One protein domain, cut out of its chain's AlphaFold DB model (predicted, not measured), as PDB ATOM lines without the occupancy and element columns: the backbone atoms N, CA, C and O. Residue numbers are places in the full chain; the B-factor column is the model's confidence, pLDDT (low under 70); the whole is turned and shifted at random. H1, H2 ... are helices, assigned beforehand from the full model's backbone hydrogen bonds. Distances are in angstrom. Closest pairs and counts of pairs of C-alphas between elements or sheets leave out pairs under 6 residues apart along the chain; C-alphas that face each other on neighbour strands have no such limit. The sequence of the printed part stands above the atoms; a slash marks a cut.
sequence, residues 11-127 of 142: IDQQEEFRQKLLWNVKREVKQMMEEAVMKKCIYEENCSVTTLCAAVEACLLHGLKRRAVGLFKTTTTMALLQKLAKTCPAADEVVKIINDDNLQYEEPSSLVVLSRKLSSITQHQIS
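This is residues 11 to 127 of the 142 residues of the protein "Hypothetical protein" of Rotaria socialis (UniProt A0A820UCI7). A long helical hairpin, H1 and H2, has a second, smaller pair of helices, H3 and H4, on the side of H2 away from H1, and a last helix, H5, crosses H2 loosely at nearly a right angle. H2 is in the middle, and residues 36 to 41 and 103 to 109 stick out. The printed part has 117 residues, with five named helices in the order H1, H2, H3, H4, H5 and no named strand, and its class is all helix. It is only just compact, close to loose, with a radius of gyration of the C-alphas of 15.8 A and spans of 42 by 34 by 28 A.

H1, residues 11 to 39, and H2, residues 47 to 67, form a helical hairpin. They touch at a shallow tilt of 26 degrees, opposite ways, and their closest C-alphas, those of Glu 28 and Leu 52, are 5.2 A apart. H3, residues 77 to 85, only just touches H2, with 3 pairs of C-alphas within 8 A, and H2 takes part with residues 57 to 61 alone. The closest C-alphas there are those of Leu 60 and Thr 77, 6.7 A apart, and the two lines are about perpendicular, at 77 degrees. H4, residues 89 to 102, touches H3 with residues 91 to 95 alone, at a steep tilt of 49 degrees, opposite ways; the closest C-alphas, those of Ala 85 and Asp 92, are 4.1 A apart. H5, residues 109 to 127, is close to H2 but not clearly touching it: their closest C-alphas, those of Ala 54 and Leu 118, are 6.0 A apart, and their lines are about perpendicular, at 87 degrees. H5 is apart from H1, H3 and H4. The packing of the helices is mostly crossed, but only just, with 1 of 3 touching pairs at a shallow tilt. In H1, H2, H3 and H4 every O i to N i+4 pair is within hydrogen-bond range; in H5 13 of 15 are.

H1 begins at C-alpha 11 at (-11.431, 11.116, -14.523) and is 42.1 A long. H2 measures 30.5 A and ends at C-alpha 67 at (-9.117, 21.183, -3.502). H3 measures 12.2 A and H4 19.9 A. H5, 27.2 A long, ends at C-alpha 127 at (10.415, 5.070, -13.916).

The two C-alphas farthest apart, those of Asp 12 and Gln 104, are 45.8 A apart. The printed part has no cut. The link from H3 to H4 is tight, the other three are short, and no link is long. The mean pLDDT of the printed part is 77.8; it is under 70 at residues 68 to 69 and 101 to 127, and H5 has a mean of 48.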
ATOM      1  N   ILE A  11     -10.965  11.578 -15.840       79.19
ATOM      2  CA  ILE A  11     -11.431  11.116 -14.523       79.19
ATOM      3  C   ILE A  11     -10.812   9.758 -14.173       79.19
ATOM      4  O   ILE A  11     -10.338   9.584 -13.046       79.19
ATOM      5  N   ASP A  12     -10.754   8.830 -15.129       79.12
ATOM      6  CA  ASP A  12     -10.179   7.497 -14.919       79.12
ATOM      7  C   ASP A  12      -8.669   7.558 -14.654       79.12
ATOM      8  O   ASP A  12      -8.183   6.963 -13.689       79.12
ATOM      9  N   GLN A  13      -7.926   8.358 -15.427       83.00
ATOM     10  CA  GLN A  13      -6.491   8.584 -15.196       83.00
ATOM     11  C   GLN A  13      -6.220   9.195 -13.814       83.00
ATOM     12  O   GLN A  13      -5.252   8.851 -13.132       83.00
ATOM     13  N   GLN A  14      -7.091  10.102 -13.378       84.31
ATOM     14  CA  GLN A  14      -6.980  10.762 -12.086       84.31
ATOM     15  C   GLN A  14      -7.232   9.797 -10.920       84.31
ATOM     16  O   GLN A  14      -6.548   9.867  -9.891       84.31
ATOM     17  N   GLU A  15      -8.210   8.905 -11.056       87.25
ATOM     18  CA  GLU A  15      -8.493   7.879 -10.056       87.25
ATOM     19  C   GLU A  15      -7.368   6.840 -10.006       87.25
ATOM     20  O   GLU A  15      -6.886   6.520  -8.918       87.25
ATOM     21  N   GLU A  16      -6.855   6.398 -11.155       90.00
ATOM     22  CA  GLU A  16      -5.698   5.501 -11.223       90.00
ATOM     23  C   GLU A  16      -4.466   6.114 -10.538       90.00
ATOM     24  O   GLU A  16      -3.809   5.472  -9.709       90.00
ATOM     25  N   PHE A  17      -4.197   7.398 -10.787       90.00
ATOM     26  CA  PHE A  17      -3.105   8.115 -10.135       90.00
ATOM     27  C   PHE A  17      -3.303   8.222  -8.615       90.00
ATOM     28  O   PHE A  17      -2.368   7.992  -7.840       90.00
ATOM     29  N   ARG A  18      -4.532   8.492  -8.152       91.44
ATOM     30  CA  ARG A  18      -4.871   8.504  -6.719       91.44
ATOM     31  C   ARG A  18      -4.631   7.140  -6.073       91.44
ATOM     32  O   ARG A  18      -4.091   7.073  -4.966       91.44
ATOM     33  N   GLN A  19      -5.014   6.062  -6.751       93.75
ATOM     34  CA  GLN A  19      -4.790   4.700  -6.272       93.75
ATOM     35  C   GLN A  19      -3.299   4.372  -6.211       93.75
ATOM     36  O   GLN A  19      -2.839   3.779  -5.231       93.75
ATOM     37  N   LYS A  20      -2.514   4.831  -7.193       93.50
ATOM     38  CA  LYS A  20      -1.058   4.667  -7.195       93.50
ATOM     39  C   LYS A  20      -0.394   5.369  -6.011       93.50
ATOM     40  O   LYS A  20       0.444   4.769  -5.338       93.50
ATOM     41  N   LEU A  21      -0.793   6.608  -5.731       94.25
ATOM     42  CA  LEU A  21      -0.319   7.374  -4.575       94.25
ATOM     43  C   LEU A  21      -0.631   6.655  -3.255       94.25
ATOM     44  O   LEU A  21       0.255   6.459  -2.421       94.25
ATOM     45  N   LEU A  22      -1.871   6.185  -3.095       94.88
ATOM     46  CA  LEU A  22      -2.287   5.451  -1.903       94.88
ATOM     47  C   LEU A  22      -1.523   4.131  -1.738       94.88
ATOM     48  O   LEU A  22      -1.146   3.764  -0.624       94.88
ATOM     49  N   TRP A  23      -1.287   3.416  -2.837       96.25
ATOM     50  CA  TRP A  23      -0.499   2.188  -2.825       96.25
ATOM     51  C   TRP A  23       0.942   2.446  -2.371       96.25
ATOM     52  O   TRP A  23       1.448   1.702  -1.531       96.25
ATOM     53  N   ASN A  24       1.572   3.526  -2.850       92.81
ATOM     54  CA  ASN A  24       2.922   3.906  -2.430       92.81
ATOM     55  C   ASN A  24       2.985   4.163  -0.918       92.81
ATOM     56  O   ASN A  24       3.817   3.565  -0.244       92.81
ATOM     57  N   VAL A  25       2.069   4.964  -0.359       96.19
ATOM     58  CA  VAL A  25       2.041   5.223   1.095       96.19
ATOM     59  C   VAL A  25       1.873   3.929   1.887       96.19
ATOM     60  O   VAL A  25       2.621   3.680   2.828       96.19
ATOM     61  N   LYS A  26       0.934   3.064   1.485       95.94
ATOM     62  CA  LYS A  26       0.717   1.770   2.153       95.94
ATOM     63  C   LYS A  26       1.972   0.896   2.133       95.94
ATOM     64  O   LYS A  26       2.281   0.252   3.133       95.94
ATOM     65  N   ARG A  27       2.689   0.874   1.006       95.94
ATOM     66  CA  ARG A  27       3.944   0.132   0.857       95.94
ATOM     67  C   ARG A  27       5.024   0.665   1.796       95.94
ATOM     68  O   ARG A  27       5.626  -0.133   2.507       95.94
ATOM     69  N   GLU A  28       5.248   1.978   1.820       93.69
ATOM     70  CA  GLU A  28       6.286   2.584   2.664       93.69
ATOM     71  C   GLU A  28       5.978   2.416   4.159       93.69
ATOM     72  O   GLU A  28       6.869   2.070   4.930       93.69
ATOM     73  N   VAL A  29       4.711   2.548   4.571       96.19
ATOM     74  CA  VAL A  29       4.293   2.287   5.962       96.19
ATOM     75  C   VAL A  29       4.577   0.840   6.356       96.19
ATOM     76  O   VAL A  29       5.116   0.591   7.433       96.19
ATOM     77  N   LYS A  30       4.254  -0.120   5.480       94.94
ATOM     78  CA  LYS A  30       4.558  -1.534   5.723       94.94
ATOM     79  C   LYS A  30       6.064  -1.751   5.881       94.94
ATOM     80  O   LYS A  30       6.481  -2.393   6.838       94.94
ATOM     81  N   GLN A  31       6.863  -1.189   4.976       93.06
ATOM     82  CA  GLN A  31       8.318  -1.318   5.014       93.06
ATOM     83  C   GLN A  31       8.910  -0.730   6.300       93.06
ATOM     84  O   GLN A  31       9.753  -1.363   6.935       93.06
ATOM     85  N   MET A  32       8.452   0.457   6.705       89.94
ATOM     86  CA  MET A  32       8.890   1.108   7.937       89.94
ATOM     87  C   MET A  32       8.497   0.288   9.173       89.94
ATOM     88  O   MET A  32       9.297   0.145  10.092       89.94
ATOM     89  N   MET A  33       7.299  -0.305   9.183       94.44
ATOM     90  CA  MET A  33       6.845  -1.171  10.274       94.44
ATOM     91  C   MET A  33       7.689  -2.447  10.387       94.44
ATOM     92  O   MET A  33       8.119  -2.799  11.482       94.44
ATOM     93  N   GLU A  34       7.970  -3.122   9.268       93.25
ATOM     94  CA  GLU A  34       8.852  -4.297   9.236       93.25
ATOM     95  C   GLU A  34      10.261  -3.953   9.738       93.25
ATOM     96  O   GLU A  34      10.854  -4.700  10.517       93.25
ATOM     97  N   GLU A  35      10.785  -2.795   9.339       89.00
ATOM     98  CA  GLU A  35      12.089  -2.318   9.783       89.00
ATOM     99  C   GLU A  35      12.121  -2.005  11.285       89.00
ATOM    100  O   GLU A  35      13.057  -2.433  11.961       89.00
ATOM    101  N   ALA A  36      11.095  -1.337  11.823       90.75
ATOM    102  CA  ALA A  36      10.966  -1.078  13.260       90.75
ATOM    103  C   ALA A  36      10.969  -2.380  14.066       90.75
ATOM    104  O   ALA A  36      11.639  -2.482  15.094       90.75
ATOM    105  N   VAL A  37      10.239  -3.388  13.582       92.19
ATOM    106  CA  VAL A  37      10.153  -4.698  14.236       92.19
ATOM    107  C   VAL A  37      11.503  -5.415  14.209       92.19
ATOM    108  O   VAL A  37      11.913  -5.978  15.222       92.19
ATOM    109  N   MET A  38      12.224  -5.371  13.085       89.62
ATOM    110  CA  MET A  38      13.525  -6.039  12.958       89.62
ATOM    111  C   MET A  38      14.649  -5.326  13.720       89.62
ATOM    112  O   MET A  38      15.469  -5.985  14.358       89.62
ATOM    113  N   LYS A  39      14.716  -3.992  13.652       84.94
ATOM    114  CA  LYS A  39      15.832  -3.196  14.189       84.94
ATOM    115  C   LYS A  39      15.580  -2.646  15.596       84.94
ATOM    116  O   LYS A  39      16.503  -2.101  16.195       84.94
ATOM    117  N   LYS A  40      14.356  -2.766  16.128       79.12
ATOM    118  CA  LYS A  40      13.872  -2.201  17.411       79.12
ATOM    119  C   LYS A  40      13.912  -0.669  17.524       79.12
ATOM    120  O   LYS A  40      13.329  -0.122  18.454       79.12
ATOM    121  N   CYS A  41      14.577   0.014  16.599       73.69
ATOM    122  CA  CYS A  41      14.714   1.460  16.524       73.69
ATOM    123  C   CYS A  41      14.691   1.901  15.054       73.69
ATOM    124  O   CYS A  41      15.171   1.188  14.168       73.69
ATOM    125  N   ILE A  42      14.105   3.069  14.810       86.62
ATOM    126  CA  ILE A  42      14.145   3.772  13.528       86.62
ATOM    127  C   ILE A  42      14.871   5.085  13.796       86.62
ATOM    128  O   ILE A  42      14.506   5.786  14.739       86.62
ATOM    129  N   TYR A  43      15.872   5.396  12.977       84.62
ATOM    130  CA  TYR A  43      16.575   6.672  13.023       84.62
ATOM    131  C   TYR A  43      16.134   7.567  11.864       84.62
ATOM    132  O   TYR A  43      15.595   7.090  10.859       84.62
ATOM    133  N   GLU A  44      16.340   8.869  12.015       78.69
ATOM    134  CA  GLU A  44      15.940   9.880  11.031       78.69
ATOM    135  C   GLU A  44      16.687   9.745   9.696       78.69
ATOM    136  O   GLU A  44      16.137  10.045   8.637       78.69
ATOM    137  N   GLU A  45      17.906   9.207   9.726       81.19
ATOM    138  CA  GLU A  45      18.735   8.919   8.558       81.19
ATOM    139  C   GLU A  45      18.311   7.659   7.789       81.19
ATOM    140  O   GLU A  45      18.837   7.381   6.705       81.19
ATOM    141  N   ASN A  46      17.362   6.873   8.312       85.06
ATOM    142  CA  ASN A  46      16.918   5.662   7.636       85.06
ATOM    143  C   ASN A  46      16.217   6.016   6.315       85.06
ATOM    144  O   ASN A  46      15.309   6.849   6.249       85.06
ATOM    145  N   CYS A  47      16.570   5.297   5.247       86.44
ATOM    146  CA  CYS A  47      15.975   5.512   3.927       86.44
ATOM    147  C   CYS A  47      14.443   5.378   3.932       86.44
ATOM    148  O   CYS A  47      13.778   6.110   3.205       86.44
ATOM    149  N   SER A  48      13.889   4.477   4.753       86.38
ATOM    150  CA  SER A  48      12.443   4.255   4.887       86.38
ATOM    151  C   SER A  48      11.688   5.472   5.428       86.38
ATOM    152  O   SER A  48      10.556   5.714   5.014       86.38
ATOM    153  N   VAL A  49      12.320   6.282   6.287       87.06
ATOM    154  CA  VAL A  49      11.762   7.559   6.760       87.06
ATOM    155  C   VAL A  49      11.670   8.537   5.594       87.06
ATOM    156  O   VAL A  49      10.607   9.096   5.321       87.06
ATOM    157  N   THR A  50      12.760   8.685   4.837       89.69
ATOM    158  CA  THR A  50      12.803   9.584   3.675       89.69
ATOM    159  C   THR A  50      11.778   9.190   2.603       89.69
ATOM    160  O   THR A  50      11.058  10.051   2.087       89.69
ATOM    161  N   THR A  51      11.675   7.902   2.255       89.06
ATOM    162  CA  THR A  51      10.746   7.435   1.212       89.06
ATOM    163  C   THR A  51       9.287   7.526   1.644       89.06
ATOM    164  O   THR A  51       8.435   7.884   0.825       89.06
ATOM    165  N   LEU A  52       8.989   7.281   2.923       92.12
ATOM    166  CA  LEU A  52       7.655   7.499   3.476       92.12
ATOM    167  C   LEU A  52       7.255   8.975   3.401       92.12
ATOM    168  O   LEU A  52       6.166   9.281   2.911       92.12
ATOM    169  N   CYS A  53       8.135   9.886   3.826       90.50
ATOM    170  CA  CYS A  53       7.895  11.328   3.749       90.50
ATOM    171  C   CYS A  53       7.598  11.772   2.310       90.50
ATOM    172  O   CYS A  53       6.630  12.497   2.084       90.50
ATOM    173  N   ALA A  54       8.351  11.266   1.328       89.31
ATOM    174  CA  ALA A  54       8.103  11.542  -0.088       89.31
ATOM    175  C   ALA A  54       6.721  11.055  -0.559       89.31
ATOM    176  O   ALA A  54       5.993  11.781  -1.239       89.31
ATOM    177  N   ALA A  55       6.331   9.832  -0.185       91.81
ATOM    178  CA  ALA A  55       5.034   9.271  -0.558       91.81
ATOM    179  C   ALA A  55       3.865  10.064   0.057       91.81
ATOM    180  O   ALA A  55       2.855  10.304  -0.612       91.81
ATOM    181  N   VAL A  56       4.011  10.498   1.313       94.06
ATOM    182  CA  VAL A  56       3.024  11.333   2.010       94.06
ATOM    183  C   VAL A  56       2.947  12.728   1.388       94.06
ATOM    184  O   VAL A  56       1.843  13.195   1.107       94.06
ATOM    185  N   GLU A  57       4.084  13.374   1.107       90.06
ATOM    186  CA  GLU A  57       4.117  14.696   0.470       90.06
ATOM    187  C   GLU A  57       3.410  14.667  -0.891       90.06
ATOM    188  O   GLU A  57       2.527  15.488  -1.146       90.06
ATOM    189  N   ALA A  58       3.697  13.666  -1.727       89.75
ATOM    190  CA  ALA A  58       3.033  13.501  -3.017       89.75
ATOM    191  C   ALA A  58       1.504  13.349  -2.877       89.75
ATOM    192  O   ALA A  58       0.742  13.950  -3.641       89.75
ATOM    193  N   CYS A  59       1.036  12.597  -1.874       91.06
ATOM    194  CA  CYS A  59      -0.395  12.456  -1.588       91.06
ATOM    195  C   CYS A  59      -1.047  13.782  -1.175       91.06
ATOM    196  O   CYS A  59      -2.136  14.117  -1.657       91.06
ATOM    197  N   LEU A  60      -0.393  14.537  -0.289       90.25
ATOM    198  CA  LEU A  60      -0.896  15.817   0.205       90.25
ATOM    199  C   LEU A  60      -0.935  16.861  -0.909       90.25
ATOM    200  O   LEU A  60      -1.972  17.495  -1.111       90.25
ATOM    201  N   LEU A  61       0.142  16.991  -1.685       87.62
ATOM    202  CA  LEU A  61       0.218  17.925  -2.810       87.62
ATOM    203  C   LEU A  61      -0.830  17.615  -3.881       87.62
ATOM    204  O   LEU A  61      -1.474  18.532  -4.394       87.62
ATOM    205  N   HIS A  62      -1.068  16.335  -4.174       87.06
ATOM    206  CA  HIS A  62      -2.133  15.921  -5.083       87.06
ATOM    207  C   HIS A  62      -3.524  16.360  -4.587       87.06
ATOM    208  O   HIS A  62      -4.316  16.929  -5.345       87.06
ATOM    209  N   GLY A  63      -3.814  16.155  -3.298       84.62
ATOM    210  CA  GLY A  63      -5.062  16.603  -2.677       84.62
ATOM    211  C   GLY A  63      -5.210  18.127  -2.647       84.62
ATOM    212  O   GLY A  63      -6.305  18.639  -2.896       84.62
ATOM    213  N   LEU A  64      -4.115  18.847  -2.390       84.12
ATOM    214  CA  LEU A  64      -4.078  20.307  -2.392       84.12
ATOM    215  C   LEU A  64      -4.333  20.857  -3.790       84.12
ATOM    216  O   LEU A  64      -5.251  21.647  -3.951       84.12
ATOM    217  N   LYS A  65      -3.632  20.387  -4.826       78.81
ATOM    218  CA  LYS A  65      -3.842  20.859  -6.206       78.81
ATOM    219  C   LYS A  65      -5.308  20.757  -6.651       78.81
ATOM    220  O   LYS A  65      -5.790  21.621  -7.372       78.81
ATOM    221  N   ARG A  66      -6.028  19.725  -6.196       74.56
ATOM    222  CA  ARG A  66      -7.440  19.493  -6.546       74.56
ATOM    223  C   ARG A  66      -8.439  20.300  -5.715       74.56
ATOM    224  O   ARG A  66      -9.496  20.636  -6.231       74.56
ATOM    225  N   ARG A  67      -8.151  20.566  -4.436       72.31
ATOM    226  CA  ARG A  67      -9.117  21.183  -3.502       72.31
ATOM    227  C   ARG A  67      -8.773  22.615  -3.097       72.31
ATOM    228  O   ARG A  67      -9.612  23.283  -2.515       72.31
ATOM    229  N   ALA A  68      -7.562  23.089  -3.378       67.50
ATOM    230  CA  ALA A  68      -7.036  24.349  -2.855       67.50
ATOM    231  C   ALA A  68      -7.449  25.603  -3.634       67.50
ATOM    232  O   ALA A  68      -7.021  26.687  -3.236       67.50
ATOM    233  N   VAL A  69      -8.238  25.495  -4.710       64.19
ATOM    234  CA  VAL A  69      -8.659  26.655  -5.514       64.19
ATOM    235  C   VAL A  69      -9.456  27.615  -4.614       64.19
ATOM    236  O   VAL A  69     -10.618  27.376  -4.315       64.19
ATOM    237  N   GLY A  70      -8.792  28.660  -4.105       70.88
ATOM    238  CA  GLY A  70      -9.351  29.662  -3.184       70.88
ATOM    239  C   GLY A  70      -9.061  29.467  -1.685       70.88
ATOM    240  O   GLY A  70      -9.300  30.386  -0.906       70.88
ATOM    241  N   LEU A  71      -8.512  28.324  -1.253       73.00
ATOM    242  CA  LEU A  71      -8.229  28.046   0.170       73.00
ATOM    243  C   LEU A  71      -6.800  28.406   0.598       73.00
ATOM    244  O   LEU A  71      -6.585  28.784   1.753       73.00
ATOM    245  N   PHE A  72      -5.833  28.295  -0.318       75.00
ATOM    246  CA  PHE A  72      -4.413  28.515  -0.041       75.00
ATOM    247  C   PHE A  72      -3.791  29.447  -1.084       75.00
ATOM    248  O   PHE A  72      -4.059  29.313  -2.274       75.00
ATOM    249  N   LYS A  73      -2.932  30.378  -0.640       71.12
ATOM    250  CA  LYS A  73      -2.160  31.261  -1.538       71.12
ATOM    251  C   LYS A  73      -1.085  30.495  -2.320       71.12
ATOM    252  O   LYS A  73      -0.729  30.893  -3.421       71.12
ATOM    253  N   THR A  74      -0.580  29.404  -1.746       75.50
ATOM    254  CA  THR A  74       0.421  28.509  -2.334       75.50
ATOM    255  C   THR A  74       0.035  27.055  -2.059       75.50
ATOM    256  O   THR A  74      -0.466  26.725  -0.983       75.50
ATOM    257  N   THR A  75       0.244  26.163  -3.029       80.81
ATOM    258  CA  THR A  75      -0.029  24.725  -2.879       80.81
ATOM    259  C   THR A  75       1.162  24.032  -2.226       80.81
ATOM    260  O   THR A  75       1.911  23.319  -2.890       80.81
ATOM    261  N   THR A  76       1.367  24.283  -0.935       85.56
ATOM    262  CA  THR A  76       2.437  23.659  -0.149       85.56
ATOM    263  C   THR A  76       1.875  22.956   1.078       85.56
ATOM    264  O   THR A  76       0.867  23.371   1.656       85.56
ATOM    265  N   THR A  77       2.560  21.900   1.515       87.69
ATOM    266  CA  THR A  77       2.240  21.204   2.769       87.69
ATOM    267  C   THR A  77       2.369  22.141   3.974       87.69
ATOM    268  O   THR A  77       1.574  22.049   4.904       87.69
ATOM    269  N   MET A  78       3.288  23.113   3.918       87.56
ATOM    270  CA  MET A  78       3.427  24.155   4.941       87.56
ATOM    271  C   MET A  78       2.171  25.031   5.056       87.56
ATOM    272  O   MET A  78       1.675  25.255   6.156       87.56
ATOM    273  N   ALA A  79       1.608  25.488   3.932       87.06
ATOM    274  CA  ALA A  79       0.389  26.299   3.948       87.06
ATOM    275  C   ALA A  79      -0.808  25.517   4.520       87.06
ATOM    276  O   ALA A  79      -1.619  26.073   5.265       87.06
ATOM    277  N   LEU A  80      -0.893  24.215   4.214       86.88
ATOM    278  CA  LEU A  80      -1.867  23.305   4.818       86.88
ATOM    279  C   LEU A  80      -1.671  23.202   6.333       86.88
ATOM    280  O   LEU A  80      -2.629  23.381   7.085       86.88
ATOM    281  N   LEU A  81      -0.439  22.958   6.776       88.38
ATOM    282  CA  LEU A  81      -0.096  22.803   8.184       88.38
ATOM    283  C   LEU A  81      -0.417  24.071   8.994       88.38
ATOM    284  O   LEU A  81      -1.113  23.991  10.004       88.38
ATOM    285  N   GLN A  82      -0.035  25.250   8.498       89.56
ATOM    286  CA  GLN A  82      -0.353  26.545   9.115       89.56
ATOM    287  C   GLN A  82      -1.863  26.808   9.215       89.56
ATOM    288  O   GLN A  82      -2.338  27.449  10.154       89.56
ATOM    289  N   LYS A  83      -2.653  26.332   8.245       89.94
ATOM    290  CA  LYS A  83      -4.117  26.432   8.315       89.94
ATOM    291  C   LYS A  83      -4.688  25.485   9.371       89.94
ATOM    292  O   LYS A  83      -5.589  25.904  10.094       89.94
ATOM    293  N   LEU A  84      -4.175  24.255   9.459       90.62
ATOM    294  CA  LEU A  84      -4.602  23.247  10.436       90.62
ATOM    295  C   LEU A  84      -4.253  23.639  11.876       90.62
ATOM    296  O   LEU A  84      -5.070  23.409  12.768       90.62
ATOM    297  N   ALA A  85      -3.101  24.279  12.090       92.38
ATOM    298  CA  ALA A  85      -2.639  24.760  13.395       92.38
ATOM    299  C   ALA A  85      -3.677  25.630  14.124       92.38
ATOM    300  O   ALA A  85      -3.833  25.538  15.336       92.38
ATOM    301  N   LYS A  86      -4.496  26.390  13.383       93.25
ATOM    302  CA  LYS A  86      -5.568  27.231  13.951       93.25
ATOM    303  C   LYS A  86      -6.649  26.448  14.701       93.25
ATOM    304  O   LYS A  86      -7.390  27.033  15.481       93.25
ATOM    305  N   THR A  87      -6.788  25.158  14.408       94.94
ATOM    306  CA  THR A  87      -7.851  24.289  14.938       94.94
ATOM    307  C   THR A  87      -7.322  23.011  15.585       94.94
ATOM    308  O   THR A  87      -8.088  22.275  16.195       94.94
ATOM    309  N   CYS A  88      -6.027  22.723  15.438       92.38
ATOM    310  CA  CYS A  88      -5.395  21.497  15.902       92.38
ATOM    311  C   CYS A  88      -4.138  21.846  16.715       92.38
ATOM    312  O   CYS A  88      -3.122  22.199  16.113       92.38
ATOM    313  N   PRO A  89      -4.174  21.714  18.055       91.75
ATOM    314  CA  PRO A  89      -3.032  22.028  18.916       91.75
ATOM    315  C   PRO A  89      -1.767  21.240  18.561       91.75
ATOM    316  O   PRO A  89      -0.675  21.793  18.558       91.75
ATOM    317  N   ALA A  90      -1.909  19.966  18.180       88.75
ATOM    318  CA  ALA A  90      -0.774  19.148  17.752       88.75
ATOM    319  C   ALA A  90      -0.105  19.701  16.481       88.75
ATOM    320  O   ALA A  90       1.110  19.648  16.347       88.75
ATOM    321  N   ALA A  91      -0.888  20.254  15.552       87.25
ATOM    322  CA  ALA A  91      -0.344  20.879  14.352       87.25
ATOM    323  C   ALA A  91       0.317  22.233  14.659       87.25
ATOM    324  O   ALA A  91       1.317  22.562  14.029       87.25
ATOM    325  N   ASP A  92      -0.215  22.997  15.618       90.19
ATOM    326  CA  ASP A  92       0.394  24.249  16.090       90.19
ATOM    327  C   ASP A  92       1.768  24.009  16.726       90.19
ATOM    328  O   ASP A  92       2.721  24.721  16.424       90.19
ATOM    329  N   GLU A  93       1.896  22.949  17.525       90.38
ATOM    330  CA  GLU A  93       3.178  22.556  18.113       90.38
ATOM    331  C   GLU A  93       4.219  22.226  17.038       90.38
ATOM    332  O   GLU A  93       5.334  22.735  17.068       90.38
ATOM    333  N   VAL A  94       3.831  21.454  16.019       86.25
ATOM    334  CA  VAL A  94       4.718  21.145  14.887       86.25
ATOM    335  C   VAL A  94       5.129  22.415  14.133       86.25
ATOM    336  O   VAL A  94       6.279  22.527  13.718       86.25
ATOM    337  N   VAL A  95       4.231  23.393  13.963       88.19
ATOM    338  CA  VAL A  95       4.576  24.681  13.332       88.19
ATOM    339  C   VAL A  95       5.595  25.458  14.163       88.19
ATOM    340  O   VAL A  95       6.508  26.036  13.579       88.19
ATOM    341  N   LYS A  96       5.463  25.473  15.495       89.25
ATOM    342  CA  LYS A  96       6.441  26.119  16.384       89.25
ATOM    343  C   LYS A  96       7.803  25.455  16.271       89.25
ATOM    344  O   LYS A  96       8.751  26.156  15.962       89.25
ATOM    345  N   ILE A  97       7.862  24.125  16.377       87.06
ATOM    346  CA  ILE A  97       9.106  23.355  16.214       87.06
ATOM    347  C   ILE A  97       9.774  23.702  14.882       87.06
ATOM    348  O   ILE A  97      10.932  24.093  14.861       87.06
ATOM    349  N   ILE A  98       9.028  23.665  13.774       85.25
ATOM    350  CA  ILE A  98       9.590  23.995  12.461       85.25
ATOM    351  C   ILE A  98      10.089  25.447  12.412       85.25
ATOM    352  O   ILE A  98      11.136  25.711  11.830       85.25
ATOM    353  N   ASN A  99       9.352  26.412  12.962       83.81
ATOM    354  CA  ASN A  99       9.773  27.816  12.952       83.81
ATOM    355  C   ASN A  99      10.998  28.063  13.845       83.81
ATOM    356  O   ASN A  99      11.871  28.836  13.457       83.81
ATOM    357  N   ASP A 100      11.068  27.391  14.992       80.31
ATOM    358  CA  ASP A 100      12.182  27.465  15.936       80.31
ATOM    359  C   ASP A 100      13.438  26.795  15.350       80.31
ATOM    360  O   ASP A 100      14.530  27.359  15.427       80.31
ATOM    361  N   ASP A 101      13.287  25.667  14.651       64.06
ATOM    362  CA  ASP A 101      14.371  25.012  13.904       64.06
ATOM    363  C   ASP A 101      14.871  25.884  12.734       64.06
ATOM    364  O   ASP A 101      16.069  25.928  12.438       64.06
ATOM    365  N   ASN A 102      13.978  26.637  12.078       57.53
ATOM    366  CA  ASN A 102      14.355  27.581  11.017       57.53
ATOM    367  C   ASN A 102      15.137  28.804  11.544       57.53
ATOM    368  O   ASN A 102      15.841  29.434  10.761       57.53
ATOM    369  N   LEU A 103      15.074  29.128  12.843       46.88
ATOM    370  CA  LEU A 103      15.883  30.192  13.465       46.88
ATOM    371  C   LEU A 103      17.348  29.776  13.707       46.88
ATOM    372  O   LEU A 103      18.195  30.640  13.934       46.88
ATOM    373  N   GLN A 104      17.678  28.479  13.641       38.62
ATOM    374  CA  GLN A 104      19.066  27.987  13.711       38.62
ATOM    375  C   GLN A 104      19.746  27.844  12.340       38.62
ATOM    376  O   GLN A 104      20.973  27.776  12.271       38.62
ATOM    377  N   TYR A 105      18.979  27.850  11.249       43.84
ATOM    378  CA  TYR A 105      19.479  27.810   9.878       43.84
ATOM    379  C   TYR A 105      18.857  28.964   9.085       43.84
ATOM    380  O   TYR A 105      17.840  28.794   8.418       43.84
ATOM    381  N   GLU A 106      19.500  30.134   9.136       35.41
ATOM    382  CA  GLU A 106      19.242  31.297   8.269       35.41
ATOM    383  C   GLU A 106      19.570  30.962   6.800       35.41
ATOM    384  O   GLU A 106      20.522  31.462   6.211       35.41
ATOM    385  N   GLU A 107      18.815  30.054   6.193       35.97
ATOM    386  CA  GLU A 107      18.744  29.898   4.749       35.97
ATOM    387  C   GLU A 107      17.367  29.306   4.409       35.97
ATOM    388  O   GLU A 107      17.105  28.134   4.711       35.97
ATOM    389  N   PRO A 108      16.485  30.049   3.709       42.81
ATOM    390  CA  PRO A 108      15.193  29.536   3.247       42.81
ATOM    391  C   PRO A 108      15.328  28.350   2.272       42.81
ATOM    392  O   PRO A 108      14.331  27.813   1.790       42.81
ATOM    393  N   SER A 109      16.555  27.912   1.987       49.44
ATOM    394  CA  SER A 109      16.896  26.855   1.058       49.44
ATOM    395  C   SER A 109      16.638  25.429   1.556       49.44
ATOM    396  O   SER A 109      16.474  24.569   0.704       49.44
ATOM    397  N   SER A 110      16.547  25.106   2.854       48.97
ATOM    398  CA  SER A 110      16.480  23.679   3.254       48.97
ATOM    399  C   SER A 110      15.151  23.000   2.890       48.97
ATOM    400  O   SER A 110      15.141  21.898   2.343       48.97
ATOM    401  N   LEU A 111      14.019  23.685   3.065       51.38
ATOM    402  CA  LEU A 111      12.693  23.142   2.737       51.38
ATOM    403  C   LEU A 111      12.464  23.067   1.217       51.38
ATOM    404  O   LEU A 111      11.910  22.094   0.719       51.38
ATOM    405  N   VAL A 112      12.988  24.031   0.450       49.66
ATOM    406  CA  VAL A 112      13.039  23.958  -1.025       49.66
ATOM    407  C   VAL A 112      14.079  22.958  -1.527       49.66
ATOM    408  O   VAL A 112      13.872  22.386  -2.590       49.66
ATOM    409  N   VAL A 113      15.176  22.702  -0.808       46.00
ATOM    410  CA  VAL A 113      16.168  21.663  -1.139       46.00
ATOM    411  C   VAL A 113      15.612  20.280  -0.832       46.00
ATOM    412  O   VAL A 113      15.816  19.386  -1.646       46.00
ATOM    413  N   LEU A 114      14.857  20.104   0.254       50.97
ATOM    414  CA  LEU A 114      14.068  18.901   0.507       50.97
ATOM    415  C   LEU A 114      12.996  18.750  -0.565       50.97
ATOM    416  O   LEU A 114      12.985  17.716  -1.211       50.97
ATOM    417  N   SER A 115      12.205  19.775  -0.891       50.31
ATOM    418  CA  SER A 115      11.245  19.689  -2.004       50.31
ATOM    419  C   SER A 115      11.913  19.438  -3.367       50.31
ATOM    420  O   SER A 115      11.347  18.724  -4.193       50.31
ATOM    421  N   ARG A 116      13.123  19.957  -3.632       44.09
ATOM    422  CA  ARG A 116      13.905  19.667  -4.856       44.09
ATOM    423  C   ARG A 116      14.466  18.246  -4.844       44.09
ATOM    424  O   ARG A 116      14.343  17.553  -5.848       44.09
ATOM    425  N   LYS A 117      15.024  17.781  -3.721       46.47
ATOM    426  CA  LYS A 117      15.497  16.398  -3.541       46.47
ATOM    427  C   LYS A 117      14.334  15.413  -3.638       46.47
ATOM    428  O   LYS A 117      14.458  14.415  -4.332       46.47
ATOM    429  N   LEU A 118      13.190  15.724  -3.038       51.88
ATOM    430  CA  LEU A 118      11.955  14.943  -3.098       51.88
ATOM    431  C   LEU A 118      11.370  14.956  -4.516       51.88
ATOM    432  O   LEU A 118      10.974  13.903  -5.007       51.88
ATOM    433  N   SER A 119      11.428  16.080  -5.238       52.16
ATOM    434  CA  SER A 119      11.049  16.147  -6.661       52.16
ATOM    435  C   SER A 119      11.970  15.305  -7.554       52.16
ATOM    436  O   SER A 119      11.481  14.567  -8.411       52.16
ATOM    437  N   SER A 120      13.288  15.333  -7.330       42.16
ATOM    438  CA  SER A 120      14.253  14.485  -8.046       42.16
ATOM    439  C   SER A 120      14.097  12.994  -7.713       42.16
ATOM    440  O   SER A 120      14.169  12.157  -8.611       42.16
ATOM    441  N   ILE A 121      13.821  12.645  -6.453       49.34
ATOM    442  CA  ILE A 121      13.560  11.260  -6.020       49.34
ATOM    443  C   ILE A 121      12.234  10.748  -6.604       49.34
ATOM    444  O   ILE A 121      12.161   9.600  -7.048       49.34
ATOM    445  N   THR A 122      11.210  11.604  -6.691       52.09
ATOM    446  CA  THR A 122       9.903  11.262  -7.274       52.09
ATOM    447  C   THR A 122      10.008  10.974  -8.776       52.09
ATOM    448  O   THR A 122       9.390  10.026  -9.253       52.09
ATOM    449  N   GLN A 123      10.847  11.701  -9.526       43.69
ATOM    450  CA  GLN A 123      11.074  11.428 -10.955       43.69
ATOM    451  C   GLN A 123      11.865  10.126 -11.194       43.69
ATOM    452  O   GLN A 123      11.522   9.347 -12.083       43.69
ATOM    453  N   HIS A 124      12.872   9.820 -10.367       43.84
ATOM    454  CA  HIS A 124      13.693   8.613 -10.543       43.84
ATOM    455  C   HIS A 124      13.030   7.305 -10.060       43.84
ATOM    456  O   HIS A 124      13.347   6.237 -10.585       43.84
ATOM    457  N   GLN A 125      12.102   7.348  -9.095       46.09
ATOM    458  CA  GLN A 125      11.462   6.139  -8.537       46.09
ATOM    459  C   GLN A 125      10.151   5.727  -9.228       46.09
ATOM    460  O   GLN A 125       9.691   4.596  -9.038       46.09
ATOM    461  N   ILE A 126       9.548   6.597 -10.047       46.09
ATOM    462  CA  ILE A 126       8.373   6.235 -10.861       46.09
ATOM    463  C   ILE A 126       8.804   5.429 -12.095       46.09
ATOM    464  O   ILE A 126       8.150   4.441 -12.426       46.09
ATOM    465  N   SER A 127       9.942   5.768 -12.715       42.66
ATOM    466  CA  SER A 127      10.415   5.070 -13.916       42.66
ATOM    467  C   SER A 127      11.044   3.696 -13.636       42.66
ATOM    468  O   SER A 127      10.979   2.829 -14.497       42.66
TER     469      SER A 127